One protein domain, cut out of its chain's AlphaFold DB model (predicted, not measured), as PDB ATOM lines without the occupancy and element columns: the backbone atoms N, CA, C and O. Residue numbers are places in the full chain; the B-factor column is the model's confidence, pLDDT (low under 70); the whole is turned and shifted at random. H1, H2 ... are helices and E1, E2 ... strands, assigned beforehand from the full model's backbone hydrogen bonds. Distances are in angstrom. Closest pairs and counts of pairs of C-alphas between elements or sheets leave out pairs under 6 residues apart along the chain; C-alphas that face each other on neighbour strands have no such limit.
ATOM      1  N   SER A  28     412.032 480.584 403.958       71.86
ATOM      2  CA  SER A  28     410.568 480.560 404.003       71.86
ATOM      3  C   SER A  28     409.976 481.948 404.204       71.86
ATOM      4  O   SER A  28     410.631 482.848 404.744       71.86
ATOM      5  N   ARG A  29     408.748 482.133 403.708       78.02
ATOM      6  CA  ARG A  29     408.028 483.408 403.676       78.02
ATOM      7  C   ARG A  29     406.691 483.243 404.387       78.02
ATOM      8  O   ARG A  29     405.987 482.279 404.125       78.02
ATOM      9  N   ILE A  30     406.354 484.191 405.253       80.84
ATOM     10  CA  ILE A  30     405.032 484.285 405.877       80.84
ATOM     11  C   ILE A  30     404.480 485.673 405.600       80.84
ATOM     12  O   ILE A  30     405.193 486.670 405.750       80.84
ATOM     13  N   VAL A  31     403.211 485.727 405.207       83.54
ATOM     14  CA  VAL A  31     402.489 486.980 405.000       83.54
ATOM     15  C   VAL A  31     401.493 487.159 406.132       83.54
ATOM     16  O   VAL A  31     400.642 486.303 406.349       83.54
ATOM     17  N   VAL A  32     401.576 488.274 406.850       83.81
ATOM     18  CA  VAL A  32     400.642 488.603 407.928       83.81
ATOM     19  C   VAL A  32     399.803 489.804 407.522       83.81
ATOM     20  O   VAL A  32     400.338 490.829 407.104       83.81
ATOM     21  N   LYS A  33     398.484 489.674 407.654       83.68
ATOM     22  CA  LYS A  33     397.497 490.691 407.301       83.68
ATOM     23  C   LYS A  33     396.702 491.089 408.539       83.68
ATOM     24  O   LYS A  33     395.984 490.251 409.075       83.68
ATOM     25  N   ARG A  34     396.781 492.349 408.971       80.65
ATOM     26  CA  ARG A  34     396.001 492.851 410.117       80.65
ATOM     27  C   ARG A  34     394.702 493.531 409.666       80.65
ATOM     28  O   ARG A  34     394.682 494.271 408.684       80.65
ATOM     29  N   GLN A  35     393.610 493.250 410.362       77.45
ATOM     30  CA  GLN A  35     392.246 493.715 410.129       77.45
ATOM     31  C   GLN A  35     391.797 494.518 411.353       77.45
ATOM     32  O   GLN A  35     392.028 494.100 412.482       77.45
ATOM     33  N   TYR A  36     391.112 495.639 411.133       66.52
ATOM     34  CA  TYR A  36     390.671 496.538 412.201       66.52
ATOM     35  C   TYR A  36     389.149 496.738 412.169       66.52
ATOM     36  O   TYR A  36     388.581 496.958 411.095       66.52
ATOM     37  N   THR A  37     388.496 496.705 413.340       56.14
ATOM     38  CA  THR A  37     387.060 497.003 413.543       56.14
ATOM     39  C   THR A  37     386.859 498.406 414.150       56.14
ATOM     40  O   THR A  37     387.696 498.902 414.913       56.14
ATOM     41  N   ARG A  38     385.778 499.117 413.787       54.28
ATOM     42  CA  ARG A  38     385.541 500.526 414.175       54.28
ATOM     43  C   ARG A  38     384.726 500.630 415.460       54.28
ATOM     44  O   ARG A  38     383.523 500.564 415.382       54.28
ATOM     45  N   LYS A  39     385.324 501.078 416.578       48.98
ATOM     46  CA  LYS A  39     384.566 501.453 417.805       48.98
ATOM     47  C   LYS A  39     383.230 502.168 417.504       48.98
ATOM     48  O   LYS A  39     383.255 503.265 416.927       48.98
ATOM     49  N   SER A  40     382.127 501.531 417.904       50.95
ATOM     50  CA  SER A  40     380.738 501.988 417.805       50.95
ATOM     51  C   SER A  40     380.548 503.442 418.246       50.95
ATOM     52  O   SER A  40     381.054 503.843 419.297       50.95
ATOM     53  N   VAL A  41     379.778 504.220 417.477       61.36
ATOM     54  CA  VAL A  41     379.234 505.500 417.963       61.36
ATOM     55  C   VAL A  41     378.225 505.176 419.074       61.36
ATOM     56  O   VAL A  41     377.435 504.255 418.865       61.36
ATOM     57  N   GLU A  50     380.674 496.630 411.404       64.18
ATOM     58  CA  GLU A  50     381.313 497.946 411.323       64.18
ATOM     59  C   GLU A  50     382.333 498.039 410.169       64.18
ATOM     60  O   GLU A  50     383.191 497.164 410.019       64.18
ATOM     61  N   ASP A  51     382.293 499.133 409.403       67.05
ATOM     62  CA  ASP A  51     383.272 499.409 408.346       67.05
ATOM     63  C   ASP A  51     384.677 499.722 408.894       67.05
ATOM     64  O   ASP A  51     384.858 500.302 409.974       67.05
ATOM     65  N   ARG A  52     385.698 499.344 408.114       64.82
ATOM     66  CA  ARG A  52     387.126 499.449 408.468       64.82
ATOM     67  C   ARG A  52     387.568 500.915 408.567       64.82
ATOM     68  O   ARG A  52     387.336 501.696 407.651       64.82
ATOM     69  N   LYS A  53     388.260 501.274 409.656       73.04
ATOM     70  CA  LYS A  53     388.842 502.620 409.875       73.04
ATOM     71  C   LYS A  53     390.238 502.791 409.292       73.04
ATOM     72  O   LYS A  53     390.588 503.874 408.839       73.04
ATOM     73  N   GLU A  54     391.035 501.739 409.385       80.92
ATOM     74  CA  GLU A  54     392.456 501.758 409.064       80.92
ATOM     75  C   GLU A  54     392.716 500.851 407.863       80.92
ATOM     76  O   GLU A  54     392.040 499.820 407.707       80.92
ATOM     77  N   PRO A  55     393.668 501.226 406.991       84.90
ATOM     78  CA  PRO A  55     394.075 500.354 405.910       84.90
ATOM     79  C   PRO A  55     394.622 499.056 406.495       84.90
ATOM     80  O   PRO A  55     395.243 499.019 407.555       84.90
ATOM     81  N   THR A  56     394.388 497.967 405.780       86.12
ATOM     82  CA  THR A  56     394.984 496.692 406.141       86.12
ATOM     83  C   THR A  56     396.505 496.775 406.030       86.12
ATOM     84  O   THR A  56     397.038 497.102 404.971       86.12
ATOM     85  N   GLU A  57     397.193 496.411 407.107       90.80
ATOM     86  CA  GLU A  57     398.647 496.295 407.130       90.80
ATOM     87  C   GLU A  57     399.094 494.926 406.617       90.80
ATOM     88  O   GLU A  57     398.485 493.897 406.936       90.80
ATOM     89  N   LEU A  58     400.175 494.930 405.837       92.32
ATOM     90  CA  LEU A  58     400.805 493.744 405.272       92.32
ATOM     91  C   LEU A  58     402.240 493.637 405.787       92.32
ATOM     92  O   LEU A  58     403.058 494.521 405.539       92.32
ATOM     93  N   TYR A  59     402.560 492.519 406.428       91.77
ATOM     94  CA  TYR A  59     403.916 492.195 406.849       91.77
ATOM     95  C   TYR A  59     404.415 490.984 406.069       91.77
ATOM     96  O   TYR A  59     403.786 489.927 406.092       91.77
ATOM     97  N   LEU A  60     405.558 491.128 405.398       92.61
ATOM     98  CA  LEU A  60     406.270 490.022 404.765       92.61
ATOM     99  C   LEU A  60     407.463 489.640 405.641       92.61
ATOM    100  O   LEU A  60     408.421 490.403 405.759       92.61
ATOM    101  N   ILE A  61     407.409 488.458 406.249       90.59
ATOM    102  CA  ILE A  61     408.467 487.952 407.125       90.59
ATOM    103  C   ILE A  61     409.254 486.890 406.360       90.59
ATOM    104  O   ILE A  61     408.708 485.852 405.982       90.59
ATOM    105  N   ILE A  62     410.543 487.149 406.142       89.71
ATOM    106  CA  ILE A  62     411.450 486.282 405.383       89.71
ATOM    107  C   ILE A  62     412.582 485.822 406.295       89.71
ATOM    108  O   ILE A  62     413.140 486.612 407.052       89.71
ATOM    109  N   GLY A  63     412.944 484.548 406.199       89.83
ATOM    110  CA  GLY A  63     414.166 484.030 406.805       89.83
ATOM    111  C   GLY A  63     414.233 482.512 406.745       89.83
ATOM    112  O   GLY A  63     413.317 481.871 406.224       89.83
ATOM    113  N   GLU A  64     415.293 481.930 407.296       88.98
ATOM    114  CA  GLU A  64     415.495 480.478 407.307       88.98
ATOM    115  C   GLU A  64     414.333 479.734 407.977       88.98
ATOM    116  O   GLU A  64     413.609 480.278 408.821       88.98
ATOM    117  N   THR A  65     414.118 478.478 407.594       87.56
ATOM    118  CA  THR A  65     413.177 477.617 408.317       87.56
ATOM    119  C   THR A  65     413.569 477.490 409.797       87.56
ATOM    120  O   THR A  65     414.740 477.553 410.150       87.56
ATOM    121  N   GLY A  66     412.585 477.353 410.685       88.75
ATOM    122  CA  GLY A  66     412.835 477.149 412.117       88.75
ATOM    123  C   GLY A  66     413.180 478.396 412.944       88.75
ATOM    124  O   GLY A  66     413.141 478.310 414.165       88.75
ATOM    125  N   ILE A  67     413.399 479.578 412.349       92.15
ATOM    126  CA  ILE A  67     413.733 480.808 413.114       92.15
ATOM    127  C   ILE A  67     412.560 481.404 413.923       92.15
ATOM    128  O   ILE A  67     412.682 482.483 414.494       92.15
ATOM    129  N   GLY A  68     411.395 480.749 413.932       92.46
ATOM    130  CA  GLY A  68     410.231 481.192 414.704       92.46
ATOM    131  C   GLY A  68     409.350 482.251 414.031       92.46
ATOM    132  O   GLY A  68     408.640 482.966 414.731       92.46
ATOM    133  N   LYS A  69     409.337 482.356 412.693       90.86
ATOM    134  CA  LYS A  69     408.475 483.320 411.972       90.86
ATOM    135  C   LYS A  69     406.989 483.142 412.291       90.86
ATOM    136  O   LYS A  69     406.319 484.120 412.603       90.86
ATOM    137  N   THR A  70     406.496 481.902 412.273       91.82
ATOM    138  CA  THR A  70     405.102 481.591 412.623       91.82
ATOM    139  C   THR A  70     404.824 481.974 414.075       91.82
ATOM    140  O   THR A  70     403.835 482.637 414.354       91.82
ATOM    141  N   THR A  71     405.745 481.663 414.994       94.37
ATOM    142  CA  THR A  71     405.649 482.048 416.413       94.37
ATOM    143  C   THR A  71     405.652 483.560 416.623       94.37
ATOM    144  O   THR A  71     404.983 484.061 417.522       94.37
ATOM    145  N   PHE A  72     406.418 484.308 415.831       94.33
ATOM    146  CA  PHE A  72     406.385 485.765 415.858       94.33
ATOM    147  C   PHE A  72     405.037 486.285 415.342       94.33
ATOM    148  O   PHE A  72     404.413 487.111 416.001       94.33
ATOM    149  N   ALA A  73     404.555 485.761 414.212       93.32
ATOM    150  CA  ALA A  73     403.287 486.167 413.615       93.32
ATOM    151  C   ALA A  73     402.088 485.907 414.544       93.32
ATOM    152  O   ALA A  73     401.242 486.784 414.706       93.32
ATOM    153  N   THR A  74     402.038 484.754 415.219       94.46
ATOM    154  CA  THR A  74     400.968 484.430 416.180       94.46
ATOM    155  C   THR A  74     401.027 485.270 417.455       94.46
ATOM    156  O   THR A  74     400.022 485.412 418.142       94.46
ATOM    157  N   LYS A  75     402.170 485.886 417.776       95.81
ATOM    158  CA  LYS A  75     402.271 486.834 418.896       95.81
ATOM    159  C   LYS A  75     401.707 488.219 418.576       95.81
ATOM    160  O   LYS A  75     401.447 488.966 419.515       95.81
ATOM    161  N   LEU A  76     401.517 488.574 417.300       92.35
ATOM    162  CA  LEU A  76     401.032 489.906 416.907       92.35
ATOM    163  C   LEU A  76     399.598 490.177 417.377       92.35
ATOM    164  O   LEU A  76     399.265 491.319 417.678       92.35
ATOM    165  N   SER A  77     398.760 489.144 417.468       91.71
ATOM    166  CA  SER A  77     397.431 489.241 418.068       91.71
ATOM    167  C   SER A  77     397.013 487.910 418.680       91.71
ATOM    168  O   SER A  77     397.332 486.850 418.156       91.71
ATOM    169  N   LYS A  78     396.235 487.969 419.765       93.31
ATOM    170  CA  LYS A  78     395.535 486.796 420.313       93.31
ATOM    171  C   LYS A  78     394.395 486.320 419.401       93.31
ATOM    172  O   LYS A  78     393.964 485.181 419.528       93.31
ATOM    173  N   SER A  79     393.899 487.192 418.521       93.13
ATOM    174  CA  SER A  79     392.878 486.892 417.519       93.13
ATOM    175  C   SER A  79     393.561 486.732 416.168       93.13
ATOM    176  O   SER A  79     393.773 487.703 415.440       93.13
ATOM    177  N   HIS A  80     393.946 485.499 415.844       93.95
ATOM    178  CA  HIS A  80     394.579 485.199 414.569       93.95
ATOM    179  C   HIS A  80     393.949 483.993 413.871       93.95
ATOM    180  O   HIS A  80     393.539 483.022 414.506       93.95
ATOM    181  N   TYR A  81     393.953 484.030 412.549       93.89
ATOM    182  CA  TYR A  81     393.613 482.925 411.671       93.89
ATOM    183  C   TYR A  81     394.851 482.515 410.883       93.89
ATOM    184  O   TYR A  81     395.528 483.371 410.313       93.89
ATOM    185  N   ILE A  82     395.153 481.219 410.833       92.69
ATOM    186  CA  ILE A  82     396.273 480.694 410.051       92.69
ATOM    187  C   ILE A  82     395.705 480.006 408.817       92.69
ATOM    188  O   ILE A  82     394.920 479.073 408.941       92.69
ATOM    189  N   LYS A  83     396.140 480.448 407.639       91.04
ATOM    190  CA  LYS A  83     395.866 479.820 406.353       91.04
ATOM    191  C   LYS A  83     397.144 479.178 405.829       91.04
ATOM    192  O   LYS A  83     398.121 479.882 405.588       91.04
ATOM    193  N   THR A  84     397.135 477.866 405.630       88.16
ATOM    194  CA  THR A  84     398.256 477.138 405.015       88.16
ATOM    195  C   THR A  84     397.881 476.633 403.623       88.16
ATOM    196  O   THR A  84     396.696 476.503 403.310       88.16
ATOM    197  N   ALA A  85     398.876 476.321 402.787       82.45
ATOM    198  CA  ALA A  85     398.648 475.799 401.432       82.45
ATOM    199  C   ALA A  85     397.922 474.441 401.405       82.45
ATOM    200  O   ALA A  85     397.206 474.135 400.458       82.45
ATOM    201  N   ASN A  86     398.081 473.641 402.465       82.63
ATOM    202  CA  ASN A  86     397.435 472.334 402.594       82.63
ATOM    203  C   ASN A  86     395.972 472.432 403.045       82.63
ATOM    204  O   ASN A  86     395.261 471.426 403.048       82.63
ATOM    205  N   MET A  87     395.513 473.615 403.462       82.38
ATOM    206  CA  MET A  87     394.092 473.836 403.703       82.38
ATOM    207  C   MET A  87     393.367 473.923 402.358       82.38
ATOM    208  O   MET A  87     393.893 474.492 401.404       82.38
ATOM    209  N   GLY A  88     392.135 473.405 402.288       82.10
ATOM    210  CA  GLY A  88     391.284 473.546 401.101       82.10
ATOM    211  C   GLY A  88     391.077 475.016 400.701       82.10
ATOM    212  O   GLY A  88     391.461 475.917 401.443       82.10
ATOM    213  N   PRO A  89     390.436 475.326 399.565       82.20
ATOM    214  CA  PRO A  89     390.280 476.714 399.103       82.20
ATOM    215  C   PRO A  89     389.451 477.601 400.055       82.20
ATOM    216  O   PRO A  89     389.447 478.823 399.926       82.20
ATOM    217  N   TRP A  90     388.762 476.991 401.016       89.99
ATOM    218  CA  TRP A  90     387.796 477.623 401.905       89.99
ATOM    219  C   TRP A  90     388.434 478.219 403.163       89.99
ATOM    220  O   TRP A  90     389.510 477.811 403.598       89.99
ATOM    221  N   TRP A  91     387.770 479.219 403.739       89.96
ATOM    222  CA  TRP A  91     388.183 479.909 404.965       89.96
ATOM    223  C   TRP A  91     387.384 479.378 406.155       89.96
ATOM    224  O   TRP A  91     386.772 480.152 406.891       89.96
ATOM    225  N   ASP A  92     387.340 478.053 406.288       87.63
ATOM    226  CA  ASP A  92     386.606 477.384 407.361       87.63
ATOM    227  C   ASP A  92     387.102 477.912 408.714       87.63
ATOM    228  O   ASP A  92     388.302 478.148 408.886       87.63
ATOM    229  N   ASP A  93     386.162 478.174 409.624       88.92
ATOM    230  CA  ASP A  93     386.382 478.745 410.964       88.92
ATOM    231  C   ASP A  93     387.023 480.153 411.003       88.92
ATOM    232  O   ASP A  93     387.425 480.654 412.060       88.92
ATOM    233  N   TYR A  94     387.108 480.848 409.862       91.37
ATOM    234  CA  TYR A  94     387.458 482.265 409.856       91.37
ATOM    235  C   TYR A  94     386.292 483.102 410.402       91.37
ATOM    236  O   TYR A  94     385.253 483.268 409.764       91.37
ATOM    237  N   GLU A  95     386.503 483.712 411.564       90.64
ATOM    238  CA  GLU A  95     385.528 484.525 412.296       90.64
ATOM    239  C   GLU A  95     385.922 486.007 412.286       90.64
ATOM    240  O   GLU A  95     385.714 486.731 413.255       90.64
ATOM    241  N   GLN A  96     386.520 486.482 411.189       87.94
ATOM    242  CA  GLN A  96     387.024 487.858 411.099       87.94
ATOM    243  C   GLN A  96     388.113 488.163 412.137       87.94
ATOM    244  O   GLN A  96     388.140 489.251 412.716       87.94
ATOM    245  N   GLN A  97     389.023 487.210 412.359       91.52
ATOM    246  CA  GLN A  97     390.150 487.406 413.262       91.52
ATOM    247  C   GLN A  97     390.972 488.643 412.868       91.52
ATOM    248  O   GLN A  97     391.099 488.993 411.691       91.52
ATOM    249  N   GLU A  98     391.547 489.300 413.875       90.42
ATOM    250  CA  GLU A  98     392.317 490.533 413.701       90.42
ATOM    251  C   GLU A  98     393.529 490.305 412.799       90.42
ATOM    252  O   GLU A  98     393.885 491.161 412.002       90.42
ATOM    253  N   VAL A  99     394.172 489.146 412.895       92.80
ATOM    254  CA  VAL A  99     395.352 488.819 412.101       92.80
ATOM    255  C   VAL A  99     395.084 487.593 411.236       92.80
ATOM    256  O   VAL A  99     394.646 486.564 411.725       92.80
ATOM    257  N   VAL A 100     395.399 487.668 409.946       94.37
ATOM    258  CA  VAL A 100     395.446 486.510 409.047       94.37
ATOM    259  C   VAL A 100     396.901 486.222 408.704       94.37
ATOM    260  O   VAL A 100     397.595 487.082 408.167       94.37
ATOM    261  N   ILE A 101     397.358 485.016 409.004       94.41
ATOM    262  CA  ILE A 101     398.705 484.526 408.725       94.41
ATOM    263  C   ILE A 101     398.602 483.573 407.540       94.41
ATOM    264  O   ILE A 101     397.978 482.524 407.656       94.41
ATOM    265  N   LEU A 102     399.200 483.931 406.410       92.06
ATOM    266  CA  LEU A 102     399.354 483.046 405.260       92.06
ATOM    267  C   LEU A 102     400.727 482.381 405.366       92.06
ATOM    268  O   LEU A 102     401.756 483.033 405.157       92.06
ATOM    269  N   ASP A 103     400.731 481.107 405.736       86.37
ATOM    270  CA  ASP A 103     401.934 480.280 405.805       86.37
ATOM    271  C   ASP A 103     401.977 479.379 404.566       86.37
ATOM    272  O   ASP A 103     401.427 478.275 404.534       86.37
ATOM    273  N   ASP A 104     402.575 479.913 403.505       75.08
ATOM    274  CA  ASP A 104     402.771 479.213 402.238       75.08
ATOM    275  C   ASP A 104     404.196 478.642 402.192       75.08
ATOM    276  O   ASP A 104     405.065 479.086 401.439       75.08
TER     277      ASP A 104
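What this domain is: This is residues 28 to 41 and 50 to 104 of the 107 residues of the protein "RNA_helicase domain-containing protein" of Onchocerca volvulus (UniProt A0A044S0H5). One twisted sheet of four strands has a single short helix, H1, over one face and no named helix over the other. Beyond one end of the sheet, the two cut pieces, residues 35 to 41 and 50 to 56, make an arm that adds to the length, and a long loop, residues 85 to 98, lies at the E3 side. The printed part has 69 residues with four named strands and one named helix, in the order E1, E2, H1, E3, E4; the sheet runs E2, E1, E4, E3 and is mixed. The class is mixed, helices and strands, though just 32 of the 69 residues are in named elements. The whole is only just compact, close to loose, with a radius of gyration of the C-alphas of 13.1 A, and elongated, spanning 45 by 24 by 18 A.

How they stand to each other: E1, residues 28 to 34, is an inner strand. It is antiparallel to the edge strand E2, residues 57 to 64, at 161 degrees, with N 30 and O 61 within hydrogen-bond range at 3.0 A. On its other side E1 is antiparallel to E4, residues 99 to 103, at 162 degrees, with N 33 and O 100 at 2.8 A. E4 is parallel to the edge strand E3, residues 80 to 84, at 20 degrees, with N 81 and O 99 at 2.8 A. E2 is apart from E3 and E4. H1, residues 69 to 75, is on the sheet at a height of 7.9 A, over E1 and only just over E4, where 3 of its 7 C-alphas fall. It runs along the strands, at 9 degrees to E1 on the local plane. The closest C-alphas of H1 and E1 are those of Ala 73 and Val 32, 6.7 A apart. Every O i to N i+4 pair in H1 is within hydrogen-bond range. E2, H1 and E3 form a split strand-helix-strand unit, two strands running the same way with E1 and E4 between them; its crossover is right-handed.

Where its parts are: E1 begins at C-alpha 28, (410.568, 480.560, 404.003), and is 20.0 A long. E2 is 23.1 A long and ends at C-alpha 64, (415.495, 480.478, 407.307). H1 measures 9.9 A, E3 13.0 A and E4 12.5 A; E4 ends at C-alpha 103, (401.934, 480.280, 405.805).

The domain as a whole: The two C-alphas farthest apart, those of Val 41 and Glu 64, are 45.3 A apart. Residues 42 to 49 are not printed, in the link from E1 to E2, and C-alphas 41 and 50 are 10.3 A apart across this cut. The links E2 to H1 and H1 to E3 are tight; E3 to E4, 14 residues, is long. The mean pLDDT of the printed part is 84.5, with residues 36 to 41 and 50 to 52 under 70.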